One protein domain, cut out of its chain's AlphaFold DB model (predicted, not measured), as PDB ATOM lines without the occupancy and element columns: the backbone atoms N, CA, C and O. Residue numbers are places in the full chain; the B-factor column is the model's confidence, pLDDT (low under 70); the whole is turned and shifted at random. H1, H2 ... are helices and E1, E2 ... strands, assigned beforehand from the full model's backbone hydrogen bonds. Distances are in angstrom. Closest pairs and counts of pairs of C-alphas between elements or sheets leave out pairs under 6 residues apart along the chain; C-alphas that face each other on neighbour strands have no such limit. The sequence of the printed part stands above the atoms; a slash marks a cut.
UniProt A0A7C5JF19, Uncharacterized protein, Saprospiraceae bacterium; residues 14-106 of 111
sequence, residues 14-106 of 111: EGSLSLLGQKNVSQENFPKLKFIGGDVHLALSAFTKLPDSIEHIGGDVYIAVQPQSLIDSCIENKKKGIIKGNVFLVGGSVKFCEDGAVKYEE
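AT A GLANCE: This is residues 14 to 106 of the 111 residues of an uncharacterized protein of Saprospiraceae bacterium (UniProt A0A7C5JF19). A twisted six-stranded sheet forms a wall, with one helix, H1, along its strands on one face; residues 21 to 39 and 44 to 60, in loops, fold over the E1 and E2 end on that same side. The 93 printed residues hold E1 E2 E3 H1 E4 E5 E6 along the chain, and the mixed sheet has the order E1 E2 E3 E4 E5 E6. The class is mixed, helices and strands, with under half of the residues in named elements. The whole is compact, with a radius of gyration of the C-alphas of 12.0 A and spans of 35 by 27 by 22 A.

IN THESE COORDINATES: E1 is residues 17 to 20, from C-alpha 17 at (33.207, -16.050, 25.513); E2 is 40 to 43 and E3 61 to 64. E4 is 87 to 91, 13.0 A; E5 is 93 to 98, 16.0 A; E6 is 101 to 105, 12.8 A, ending at C-alpha 105 (28.274, 4.280, 39.252). H1 is 68 to 79, 16.5 A.

HOW THE PARTS SIT: E1 and E2 are parallel (N 19 and O 41, 2.9 A), as are E2 and E3 (N 62 and O 40, 2.8 A) and E3 and E4 (N 63 and O 88, 2.8 A). E4, E5 and E6 form a meander, each strand the antiparallel neighbour of the one before, in two hairpins (N 89 and O 95, 2.7 A; N 103 and O 96, 2.8 A). E3, H1 and E4 make a strand-helix-strand unit, parallel neighbour strands with a helix between, with a right-handed crossover. H1 and the sheet make two layers, a helix on one face of a sheet; its height over the sheet is 8.7 A. H1 lies over E4 and, only just, E5, with 3 C-alphas, and runs along the strands, at 9 degrees to E4 on the local plane. The closest C-alphas of H1 and E4 are those of Cys 74 and Val 87, 6.9 A. Every O i to N i+4 pair of H1 is within hydrogen-bond range.

THE WHOLE: The C-alphas of Lys 32 and Glu 106, the two farthest apart, are 37.2 A apart. The printed part has no cut. The links E1 to E2 and E2 to E3 are long. Residues 91 to 106 are under pLDDT 70.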
ATOM      1  N   GLU A  14      40.624 -17.722  21.499       98.25
ATOM      2  CA  GLU A  14      41.404 -16.540  21.074       98.25
ATOM      3  C   GLU A  14      40.541 -15.264  20.957       98.25
ATOM      4  O   GLU A  14      41.069 -14.163  20.871       98.25
ATOM      5  N   GLY A  15      39.210 -15.407  20.978       98.12
ATOM      6  CA  GLY A  15      38.245 -14.302  21.016       98.12
ATOM      7  C   GLY A  15      37.506 -14.203  22.353       98.12
ATOM      8  O   GLY A  15      38.061 -14.512  23.406       98.12
ATOM      9  N   SER A  16      36.236 -13.798  22.296       98.19
ATOM     10  CA  SER A  16      35.373 -13.611  23.471       98.19
ATOM     11  C   SER A  16      34.509 -14.843  23.780       98.19
ATOM     12  O   SER A  16      34.099 -15.576  22.877       98.19
ATOM     13  N   LEU A  17      34.171 -15.042  25.057       96.00
ATOM     14  CA  LEU A  17      33.207 -16.050  25.513       96.00
ATOM     15  C   LEU A  17      31.893 -15.371  25.912       96.00
ATOM     16  O   LEU A  17      31.854 -14.588  26.856       96.00
ATOM     17  N   SER A  18      30.792 -15.713  25.243       94.88
ATOM     18  CA  SER A  18      29.465 -15.177  25.564       94.88
ATOM     19  C   SER A  18      28.483 -16.302  25.886       94.88
ATOM     20  O   SER A  18      28.199 -17.157  25.046       94.88
ATOM     21  N   LEU A  19      27.969 -16.314  27.119       91.88
ATOM     22  CA  LEU A  19      27.021 -17.307  27.634       91.88
ATOM     23  C   LEU A  19      25.801 -16.606  28.238       91.88
ATOM     24  O   LEU A  19      25.564 -16.633  29.446       91.88
ATOM     25  N   LEU A  20      25.015 -15.976  27.369       89.62
ATOM     26  CA  LEU A  20      23.786 -15.276  27.737       89.62
ATOM     27  C   LEU A  20      22.588 -16.242  27.716       89.62
ATOM     28  O   LEU A  20      22.328 -16.919  26.716       89.62
ATOM     29  N   GLY A  21      21.864 -16.333  28.833       88.69
ATOM     30  CA  GLY A  21      20.666 -17.165  28.987       88.69
ATOM     31  C   GLY A  21      20.925 -18.677  28.992       88.69
ATOM     32  O   GLY A  21      19.981 -19.464  28.877       88.69
ATOM     33  N   GLN A  22      22.185 -19.108  29.103       89.81
ATOM     34  CA  GLN A  22      22.571 -20.520  29.049       89.81
ATOM     35  C   GLN A  22      22.529 -21.173  30.438       89.81
ATOM     36  O   GLN A  22      23.555 -21.526  31.013       89.81
ATOM     37  N   LYS A  23      21.317 -21.382  30.963       89.56
ATOM     38  CA  LYS A  23      21.070 -21.914  32.322       89.56
ATOM     39  C   LYS A  23      21.587 -23.333  32.596       89.56
ATOM     40  O   LYS A  23      21.557 -23.761  33.739       89.56
ATOM     41  N   ASN A  24      22.035 -24.060  31.572       90.69
ATOM     42  CA  ASN A  24      22.590 -25.413  31.709       90.69
ATOM     43  C   ASN A  24      24.112 -25.450  31.510       90.69
ATOM     44  O   ASN A  24      24.695 -26.530  31.512       90.69
ATOM     45  N   VAL A  25      24.741 -24.297  31.263       92.50
ATOM     46  CA  VAL A  25      26.181 -24.199  31.027       92.50
ATOM     47  C   VAL A  25      26.838 -23.572  32.254       92.50
ATOM     48  O   VAL A  25      26.469 -22.469  32.660       92.50
ATOM     49  N   SER A  26      27.797 -24.286  32.832       94.38
ATOM     50  CA  SER A  26      28.601 -23.933  33.999       94.38
ATOM     51  C   SER A  26      30.097 -24.055  33.688       94.38
ATOM     52  O   SER A  26      30.505 -24.496  32.607       94.38
ATOM     53  N   GLN A  27      30.936 -23.691  34.657       94.81
ATOM     54  CA  GLN A  27      32.387 -23.830  34.544       94.81
ATOM     55  C   GLN A  27      32.847 -25.283  34.311       94.81
ATOM     56  O   GLN A  27      33.856 -25.504  33.647       94.81
ATOM     57  N   GLU A  28      32.071 -26.278  34.759       94.75
ATOM     58  CA  GLU A  28      32.383 -27.711  34.594       94.75
ATOM     59  C   GLU A  28      32.334 -28.170  33.130       94.75
ATOM     60  O   GLU A  28      32.886 -29.209  32.764       94.75
ATOM     61  N   ASN A  29      31.683 -27.400  32.254       95.25
ATOM     62  CA  ASN A  29      31.677 -27.694  30.823       95.25
ATOM     63  C   ASN A  29      33.021 -27.351  30.155       95.25
ATOM     64  O   ASN A  29      33.270 -27.829  29.045       95.25
ATOM     65  N   PHE A  30      33.882 -26.588  30.841       95.88
ATOM     66  CA  PHE A  30      35.165 -26.063  30.371       95.88
ATOM     67  C   PHE A  30      36.329 -26.414  31.323       95.88
ATOM     68  O   PHE A  30      37.088 -25.529  31.719       95.88
ATOM     69  N   PRO A  31      36.528 -27.691  31.699       96.19
ATOM     70  CA  PRO A  31      37.437 -28.062  32.790       96.19
ATOM     71  C   PRO A  31      38.911 -27.721  32.516       96.19
ATOM     72  O   PRO A  31      39.703 -27.591  33.447       96.19
ATOM     73  N   LYS A  32      39.295 -27.563  31.243       98.00
ATOM     74  CA  LYS A  32      40.666 -27.240  30.826       98.00
ATOM     75  C   LYS A  32      40.833 -25.834  30.250       98.00
ATOM     76  O   LYS A  32      41.900 -25.550  29.720       98.00
ATOM     77  N   LEU A  33      39.811 -24.978  30.303       98.38
ATOM     78  CA  LEU A  33      39.879 -23.656  29.687       98.38
ATOM     79  C   LEU A  33      40.803 -22.733  30.486       98.38
ATOM     80  O   LEU A  33      40.463 -22.297  31.582       98.38
ATOM     81  N   LYS A  34      41.952 -22.409  29.893       98.62
ATOM     82  CA  LYS A  34      43.009 -21.593  30.500       98.62
ATOM     83  C   LYS A  34      43.035 -20.161  29.998       98.62
ATOM     84  O   LYS A  34      43.459 -19.266  30.723       98.62
ATOM     85  N   PHE A  35      42.615 -19.945  28.757       98.75
ATOM     86  CA  PHE A  35      42.834 -18.680  28.069       98.75
ATOM     87  C   PHE A  35      41.580 -18.202  27.346       98.75
ATOM     88  O   PHE A  35      40.987 -18.955  26.569       98.75
ATOM     89  N   ILE A  36      41.235 -16.935  27.555       98.81
ATOM     90  CA  ILE A  36      40.262 -16.186  26.760       98.81
ATOM     91  C   ILE A  36      40.941 -14.886  26.316       98.81
ATOM     92  O   ILE A  36      41.386 -14.104  27.154       98.81
ATOM     93  N   GLY A  37      41.067 -14.673  25.007       98.62
ATOM     94  CA  GLY A  37      41.770 -13.515  24.449       98.62
ATOM     95  C   GLY A  37      40.968 -12.218  24.542       98.62
ATOM     96  O   GLY A  37      41.550 -11.153  24.719       98.62
ATOM     97  N   GLY A  38      39.641 -12.314  24.448       98.06
ATOM     98  CA  GLY A  38      38.723 -11.181  24.497       98.06
ATOM     99  C   GLY A  38      37.896 -11.121  25.779       98.06
ATOM    100  O   GLY A  38      38.328 -11.547  26.853       98.06
ATOM    101  N   ASP A  39      36.690 -10.586  25.632       97.81
ATOM    102  CA  ASP A  39      35.753 -10.344  26.726       97.81
ATOM    103  C   ASP A  39      35.020 -11.615  27.168       97.81
ATOM    104  O   ASP A  39      34.889 -12.602  26.431       97.81
ATOM    105  N   VAL A  40      34.471 -11.571  28.378       97.38
ATOM    106  CA  VAL A  40      33.606 -12.616  28.924       97.38
ATOM    107  C   VAL A  40      32.260 -12.020  29.306       97.38
ATOM    108  O   VAL A  40      32.180 -11.138  30.154       97.38
ATOM    109  N   HIS A  41      31.177 -12.543  28.736       95.19
ATOM    110  CA  HIS A  41      29.813 -12.129  29.065       95.19
ATOM    111  C   HIS A  41      29.040 -13.294  29.684       95.19
ATOM    112  O   HIS A  41      28.718 -14.275  29.007       95.19
ATOM    113  N   LEU A  42      28.711 -13.180  30.971       93.69
ATOM    114  CA  LEU A  42      27.960 -14.180  31.726       93.69
ATOM    115  C   LEU A  42      26.661 -13.568  32.235       93.69
ATOM    116  O   LEU A  42      26.651 -12.794  33.192       93.69
ATOM    117  N   ALA A  43      25.538 -13.978  31.651       90.94
ATOM    118  CA  ALA A  43      24.225 -13.576  32.133       90.94
ATOM    119  C   ALA A  43      23.273 -14.761  32.174       90.94
ATOM    120  O   ALA A  43      23.132 -15.455  31.167       90.94
ATOM    121  N   LEU A  44      22.585 -14.972  33.301       89.25
ATOM    122  CA  LEU A  44      21.615 -16.066  33.449       89.25
ATOM    123  C   LEU A  44      22.190 -17.442  33.026       89.25
ATOM    124  O   LEU A  44      21.536 -18.201  32.301       89.25
ATOM    125  N   SER A  45      23.422 -17.743  33.442       90.94
ATOM    126  CA  SER A  45      24.076 -19.048  33.249       90.94
ATOM    127  C   SER A  45      24.127 -19.850  34.558       90.94
ATOM    128  O   SER A  45      23.660 -19.375  35.589       90.94
ATOM    129  N   ALA A  46      24.655 -21.078  34.527       93.56
ATOM    130  CA  ALA A  46      24.854 -21.902  35.728       93.56
ATOM    131  C   ALA A  46      26.257 -21.748  36.343       93.56
ATOM    132  O   ALA A  46      26.686 -22.593  37.126       93.56
ATOM    133  N   PHE A  47      26.998 -20.701  35.970       95.25
ATOM    134  CA  PHE A  47      28.319 -20.440  36.536       95.25
ATOM    135  C   PHE A  47      28.196 -19.984  37.988       95.25
ATOM    136  O   PHE A  47      27.473 -19.041  38.300       95.25
ATOM    137  N   THR A  48      28.958 -20.620  38.871       96.00
ATOM    138  CA  THR A  48      29.094 -20.192  40.273       96.00
ATOM    139  C   THR A  48      30.477 -19.631  40.582       96.00
ATOM    140  O   THR A  48      30.651 -19.009  41.625       96.00
ATOM    141  N   LYS A  49      31.439 -19.829  39.677       97.25
ATOM    142  CA  LYS A  49      32.807 -19.299  39.684       97.25
ATOM    143  C   LYS A  49      33.382 -19.354  38.265       97.25
ATOM    144  O   LYS A  49      32.812 -20.030  37.407       97.25
ATOM    145  N   LEU A  50      34.500 -18.674  38.010       97.06
ATOM    146  CA  LEU A  50      35.286 -18.939  36.800       97.06
ATOM    147  C   LEU A  50      35.896 -20.359  36.856       97.06
ATOM    148  O   LEU A  50      36.057 -20.893  37.956       97.06
ATOM    149  N   PRO A  51      36.224 -20.991  35.711       96.69
ATOM    150  CA  PRO A  51      36.893 -22.292  35.702       96.69
ATOM    151  C   PRO A  51      38.193 -22.258  36.511       96.69
ATOM    152  O   PRO A  51      38.971 -21.322  36.368       96.69
ATOM    153  N   ASP A  52      38.460 -23.287  37.320       96.12
ATOM    154  CA  ASP A  52      39.663 -23.331  38.176       96.12
ATOM    155  C   ASP A  52      40.974 -23.322  37.375       96.12
ATOM    156  O   ASP A  52      42.026 -22.970  37.902       96.12
ATOM    157  N   SER A  53      40.913 -23.718  36.102       97.62
ATOM    158  CA  SER A  53      42.043 -23.714  35.179       97.62
ATOM    159  C   SER A  53      42.283 -22.367  34.500       97.62
ATOM    160  O   SER A  53      43.251 -22.266  33.755       97.62
ATOM    161  N   ILE A  54      41.450 -21.341  34.723       98.31
ATOM    162  CA  ILE A  54      41.616 -20.057  34.040       98.31
ATOM    163  C   ILE A  54      42.900 -19.353  34.500       98.31
ATOM    164  O   ILE A  54      43.130 -19.120  35.683       98.31
ATOM    165  N   GLU A  55      43.739 -18.992  33.535       98.56
ATOM    166  CA  GLU A  55      45.030 -18.333  33.754       98.56
ATOM    167  C   GLU A  55      45.051 -16.931  33.123       98.56
ATOM    168  O   GLU A  55      45.834 -16.071  33.534       98.56
ATOM    169  N   HIS A  56      44.183 -16.669  32.136       98.69
ATOM    170  CA  HIS A  56      44.144 -15.398  31.418       98.69
ATOM    171  C   HIS A  56      42.763 -15.066  30.835       98.69
ATOM    172  O   HIS A  56      42.175 -15.880  30.120       98.69
ATOM    173  N   ILE A  57      42.306 -13.832  31.064       98.69
ATOM    174  CA  ILE A  57      41.216 -13.174  30.334       98.69
ATOM    175  C   ILE A  57      41.730 -11.810  29.866       98.69
ATOM    176  O   ILE A  57      42.059 -10.960  30.695       98.69
ATOM    177  N   GLY A  58      41.830 -11.618  28.551       98.38
ATOM    178  CA  GLY A  58      42.414 -10.413  27.961       98.38
ATOM    179  C   GLY A  58      41.506  -9.185  28.034       98.38
ATOM    180  O   GLY A  58      42.005  -8.074  28.200       98.38
ATOM    181  N   GLY A  59      40.191  -9.387  27.949       95.31
ATOM    182  CA  GLY A  59      39.200  -8.316  27.939       95.31
ATOM    183  C   GLY A  59      38.497  -8.080  29.273       95.31
ATOM    184  O   GLY A  59      38.968  -8.468  30.349       95.31
ATOM    185  N   ASP A  60      37.344  -7.431  29.169       95.06
ATOM    186  CA  ASP A  60      36.441  -7.133  30.270       95.06
ATOM    187  C   ASP A  60      35.551  -8.340  30.607       95.06
ATOM    188  O   ASP A  60      35.269  -9.208  29.776       95.06
ATOM    189  N   VAL A  61      35.067  -8.401  31.848       95.38
ATOM    190  CA  VAL A  61      34.115  -9.420  32.307       95.38
ATOM    191  C   VAL A  61      32.803  -8.757  32.696       95.38
ATOM    192  O   VAL A  61      32.750  -7.999  33.658       95.38
ATOM    193  N   TYR A  62      31.725  -9.089  31.995       92.81
ATOM    194  CA  TYR A  62      30.379  -8.578  32.239       92.81
ATOM    195  C   TYR A  62      29.511  -9.660  32.880       92.81
ATOM    196  O   TYR A  62      29.328 -10.743  32.319       92.81
ATOM    197  N   ILE A  63      28.949  -9.360  34.049       90.50
ATOM    198  CA  ILE A  63      28.182 -10.296  34.872       90.50
ATOM    199  C   ILE A  63      26.796  -9.709  35.128       90.50
ATOM    200  O   ILE A  63      26.681  -8.634  35.708       90.50
ATOM    201  N   ALA A  64      25.734 -10.420  34.746       88.50
ATOM    202  CA  ALA A  64      24.356  -9.991  34.995       88.50
ATOM    203  C   ALA A  64      23.499 -11.137  35.538       88.50
ATOM    204  O   ALA A  64      23.435 -12.205  34.935       88.50
ATOM    205  N   VAL A  65      22.780 -10.910  36.639       85.31
ATOM    206  CA  VAL A  65      21.868 -11.909  37.236       85.31
ATOM    207  C   VAL A  65      22.577 -13.254  37.486       85.31
ATOM    208  O   VAL A  65      22.250 -14.281  36.889       85.31
ATOM    209  N   GLN A  66      23.597 -13.218  38.344       87.06
ATOM    210  CA  GLN A  66      24.461 -14.349  38.702       87.06
ATOM    211  C   GLN A  66      24.636 -14.435  40.226       87.06
ATOM    212  O   GLN A  66      24.408 -13.433  40.912       87.06
ATOM    213  N   PRO A  67      25.033 -15.596  40.782       90.88
ATOM    214  CA  PRO A  67      25.283 -15.724  42.214       90.88
ATOM    215  C   PRO A  67      26.486 -14.882  42.663       90.88
ATOM    216  O   PRO A  67      27.453 -14.706  41.919       90.88
ATOM    217  N   GLN A  68      26.457 -14.429  43.921       87.25
ATOM    218  CA  GLN A  68      27.542 -13.643  44.526       87.25
ATOM    219  C   GLN A  68      28.897 -14.364  44.457       87.25
ATOM    220  O   GLN A  68      29.913 -13.728  44.214       87.25
ATOM    221  N   SER A  69      28.914 -15.696  44.552       93.88
ATOM    222  CA  SER A  69      30.147 -16.486  44.451       93.88
ATOM    223  C   SER A  69      30.879 -16.308  43.112       93.88
ATOM    224  O   SER A  69      32.109 -16.332  43.076       93.88
ATOM    225  N   LEU A  70      30.145 -16.098  42.010       94.06
ATOM    226  CA  LEU A  70      30.759 -15.843  40.705       94.06
ATOM    227  C   LEU A  70      31.383 -14.449  40.674       94.06
ATOM    228  O   LEU A  70      32.487 -14.277  40.166       94.06
ATOM    229  N   ILE A  71      30.688 -13.471  41.254       90.12
ATOM    230  CA  ILE A  71      31.176 -12.099  41.393       90.12
ATOM    231  C   ILE A  71      32.478 -12.090  42.202       90.12
ATOM    232  O   ILE A  71      33.475 -11.533  41.746       90.12
ATOM    233  N   ASP A  72      32.495 -12.764  43.352       90.69
ATOM    234  CA  ASP A  72      33.672 -12.870  44.217       90.69
ATOM    235  C   ASP A  72      34.841 -13.544  43.483       90.69
ATOM    236  O   ASP A  72      35.964 -13.035  43.505       90.69
ATOM    237  N   SER A  73      34.564 -14.628  42.749       95.94
ATOM    238  CA  SER A  73      35.548 -15.313  41.905       95.94
ATOM    239  C   SER A  73      36.150 -14.381  40.847       95.94
ATOM    240  O   SER A  73      37.370 -14.355  40.671       95.94
ATOM    241  N   CYS A  74      35.339 -13.572  40.161       93.81
ATOM    242  CA  CYS A  74      35.837 -12.603  39.185       93.81
ATOM    243  C   CYS A  74      36.671 -11.496  39.847       93.81
ATOM    244  O   CYS A  74      37.735 -11.150  39.337       93.81
ATOM    245  N   ILE A  75      36.253 -10.975  41.002       90.00
ATOM    246  CA  ILE A  75      37.021  -9.966  41.748       90.00
ATOM    247  C   ILE A  75      38.380 -10.529  42.187       90.00
ATOM    248  O   ILE A  75      39.403  -9.860  42.043       90.00
ATOM    249  N   GLU A  76      38.419 -11.763  42.691       93.62
ATOM    250  CA  GLU A  76      39.662 -12.431  43.078       93.62
ATOM    251  C   GLU A  76      40.598 -12.630  41.876       93.62
ATOM    252  O   GLU A  76      41.787 -12.322  41.957       93.62
ATOM    253  N   ASN A  77      40.066 -13.076  40.735       95.94
ATOM    254  CA  ASN A  77      40.844 -13.246  39.506       95.94
ATOM    255  C   ASN A  77      41.352 -11.909  38.941       95.94
ATOM    256  O   ASN A  77      42.469 -11.851  38.425       95.94
ATOM    257  N   LYS A  78      40.600 -10.810  39.093       94.38
ATOM    258  CA  LYS A  78      41.086  -9.459  38.775       94.38
ATOM    259  C   LYS A  78      42.239  -9.049  39.694       94.38
ATOM    260  O   LYS A  78      43.268  -8.606  39.195       94.38
ATOM    261  N   LYS A  79      42.128  -9.271  41.010       92.75
ATOM    262  CA  LYS A  79      43.212  -8.997  41.979       92.75
ATOM    263  C   LYS A  79      44.478  -9.810  41.700       92.75
ATOM    264  O   LYS A  79      45.581  -9.301  41.859       92.75
ATOM    265  N   LYS A  80      44.324 -11.057  41.249       95.69
ATOM    266  CA  LYS A  80      45.428 -11.928  40.807       95.69
ATOM    267  C   LYS A  80      46.031 -11.512  39.458       95.69
ATOM    268  O   LYS A  80      47.013 -12.105  39.024       95.69
ATOM    269  N   GLY A  81      45.439 -10.534  38.771       95.50
ATOM    270  CA  GLY A  81      45.852 -10.109  37.437       95.50
ATOM    271  C   GLY A  81      45.532 -11.123  36.335       95.50
ATOM    272  O   GLY A  81      46.086 -11.004  35.246       95.50
ATOM    273  N   ILE A  82      44.674 -12.114  36.592       98.25
ATOM    274  CA  ILE A  82      44.209 -13.083  35.586       98.25
ATOM    275  C   ILE A  82      43.283 -12.385  34.584       98.25
ATOM    276  O   ILE A  82      43.446 -12.554  33.378       98.25
ATOM    277  N   ILE A  83      42.367 -11.545  35.078       97.50
ATOM    278  CA  ILE A  83      41.542 -10.656  34.248       97.50
ATOM    279  C   ILE A  83      42.310  -9.357  34.012       97.50
ATOM    280  O   ILE A  83      42.647  -8.648  34.965       97.50
ATOM    281  N   LYS A  84      42.597  -9.050  32.746       96.94
ATOM    282  CA  LYS A  84      43.330  -7.840  32.355       96.94
ATOM    283  C   LYS A  84      42.411  -6.624  32.279       96.94
ATOM    284  O   LYS A  84      42.776  -5.584  32.827       96.94
ATOM    285  N   GLY A  85      41.213  -6.778  31.712       91.94
ATOM    286  CA  GLY A  85      40.170  -5.751  31.710       91.94
ATOM    287  C   GLY A  85      39.489  -5.559  33.068       91.94
ATOM    288  O   GLY A  85      39.992  -5.981  34.112       91.94
ATOM    289  N   ASN A  86      38.346  -4.891  33.075       91.00
ATOM    290  CA  ASN A  86      37.538  -4.598  34.255       91.00
ATOM    291  C   ASN A  86      36.458  -5.666  34.481       91.00
ATOM    292  O   ASN A  86      36.117  -6.432  33.583       91.00
ATOM    293  N   VAL A  87      35.892  -5.716  35.690       89.31
ATOM    294  CA  VAL A  87      34.724  -6.566  35.989       89.31
ATOM    295  C   VAL A  87      33.500  -5.683  36.179       89.31
ATOM    296  O   VAL A  87      33.462  -4.915  37.135       89.31
ATOM    297  N   PHE A  88      32.502  -5.814  35.312       87.06
ATOM    298  CA  PHE A  88      31.245  -5.073  35.338       87.06
ATOM    299  C   PHE A  88      30.102  -5.946  35.856       87.06
ATOM    300  O   PHE A  88      29.827  -7.022  35.325       87.06
ATOM    301  N   LEU A  89      29.387  -5.458  36.863       84.75
ATOM    302  CA  LEU A  89      28.154  -6.041  37.375       84.75
ATOM    303  C   LEU A  89      26.988  -5.242  36.803       84.75
ATOM    304  O   LEU A  89      26.812  -4.064  37.116       84.75
ATOM    305  N   VAL A  90      26.205  -5.891  35.953       71.88
ATOM    306  CA  VAL A  90      25.100  -5.282  35.222       71.88
ATOM    307  C   VAL A  90      23.790  -5.695  35.888       71.88
ATOM    308  O   VAL A  90      23.334  -6.833  35.768       71.88
ATOM    309  N   GLY A  91      23.184  -4.758  36.618       60.75
ATOM    310  CA  GLY A  91      21.856  -4.918  37.207       60.75
ATOM    311  C   GLY A  91      21.396  -3.645  37.910       60.75
ATOM    312  O   GLY A  91      21.861  -3.369  39.008       60.75
ATOM    313  N   GLY A  92      20.502  -2.874  37.278       48.12
ATOM    314  CA  GLY A  92      19.910  -1.627  37.804       48.12
ATOM    315  C   GLY A  92      20.878  -0.442  37.982       48.12
ATOM    316  O   GLY A  92      20.514   0.690  37.695       48.12
ATOM    317  N   SER A  93      22.119  -0.709  38.383       53.25
ATOM    318  CA  SER A  93      23.254   0.211  38.483       53.25
ATOM    319  C   SER A  93      24.504  -0.522  37.974       53.25
ATOM    320  O   SER A  93      24.634  -1.727  38.214       53.25
ATOM    321  N   VAL A  94      25.410   0.155  37.260       52.12
ATOM    322  CA  VAL A  94      26.673  -0.453  36.808       52.12
ATOM    323  C   VAL A  94      27.658  -0.382  37.966       52.12
ATOM    324  O   VAL A  94      28.027   0.693  38.431       52.12
ATOM    325  N   LYS A  95      28.093  -1.539  38.460       63.47
ATOM    326  CA  LYS A  95      29.215  -1.606  39.407       63.47
ATOM    327  C   LYS A  95      30.422  -2.092  38.629       63.47
ATOM    328  O   LYS A  95      30.306  -3.115  37.963       63.47
ATOM    329  N   PHE A  96      31.556  -1.410  38.702       58.38
ATOM    330  CA  PHE A  96      32.778  -1.892  38.060       58.38
ATOM    331  C   PHE A  96      33.903  -2.051  39.077       58.38
ATOM    332  O   PHE A  96      33.992  -1.309  40.052       58.38
ATOM    333  N   CYS A  97      34.733  -3.070  38.884       47.25
ATOM    334  CA  CYS A  97      35.909  -3.325  39.699       47.25
ATOM    335  C   CYS A  97      37.164  -2.945  38.910       47.25
ATOM    336  O   CYS A  97      37.511  -3.622  37.940       47.25
ATOM    337  N   GLU A  98      37.834  -1.887  39.359       58.66
ATOM    338  CA  GLU A  98      39.149  -1.449  38.886       58.66
ATOM    339  C   GLU A  98      40.149  -1.716  40.020       58.66
ATOM    340  O   GLU A  98      39.864  -1.428  41.184       58.66
ATOM    341  N   ASP A  99      41.274  -2.364  39.714       62.00
ATOM    342  CA  ASP A  99      42.319  -2.721  40.690       62.00
ATOM    343  C   ASP A  99      41.845  -3.492  41.942       62.00
ATOM    344  O   ASP A  99      42.468  -3.465  43.002       62.00
ATOM    345  N   GLY A 100      40.735  -4.228  41.836       55.47
ATOM    346  CA  GLY A 100      40.199  -5.022  42.944       55.47
ATOM    347  C   GLY A 100      39.304  -4.252  43.922       55.47
ATOM    348  O   GLY A 100      38.827  -4.864  44.886       55.47
ATOM    349  N   ALA A 101      39.054  -2.960  43.682       55.06
ATOM    350  CA  ALA A 101      38.082  -2.146  44.406       55.06
ATOM    351  C   ALA A 101      36.770  -2.047  43.613       55.06
ATOM    352  O   ALA A 101      36.767  -1.651  42.449       55.06
ATOM    353  N   VAL A 102      35.641  -2.384  44.246       57.47
ATOM    354  CA  VAL A 102      34.310  -2.231  43.635       57.47
ATOM    355  C   VAL A 102      33.890  -0.765  43.726       57.47
ATOM    356  O   VAL A 102      33.683  -0.248  44.824       57.47
ATOM    357  N   LYS A 103      33.749  -0.108  42.575       60.16
ATOM    358  CA  LYS A 103      33.208   1.246  42.430       60.16
ATOM    359  C   LYS A 103      31.735   1.171  42.014       60.16
ATOM    360  O   LYS A 103      31.330   0.291  41.250       60.16
ATOM    361  N   TYR A 104      30.933   2.088  42.550       54.06
ATOM    362  CA  TYR A 104      29.516   2.237  42.223       54.06
ATOM    363  C   TYR A 104      29.363   3.423  41.272       54.06
ATOM    364  O   TYR A 104      29.721   4.535  41.650       54.06
ATOM    365  N   GLU A 105      28.804   3.202  40.085       52.34
ATOM    366  CA  GLU A 105      28.274   4.280  39.252       52.34
ATOM    367  C   GLU A 105      26.758   4.093  39.111       52.34
ATOM    368  O   GLU A 105      26.254   3.034  38.715       52.34
ATOM    369  N   GLU A 106      25.999   5.121  39.496       40.88
ATOM    370  CA  GLU A 106      24.592   5.212  39.119       40.88
ATOM    371  C   GLU A 106      24.521   5.314  37.597       40.88
ATOM    372  O   GLU A 106      25.153   6.176  36.987       40.88
TER     373      GLU A 106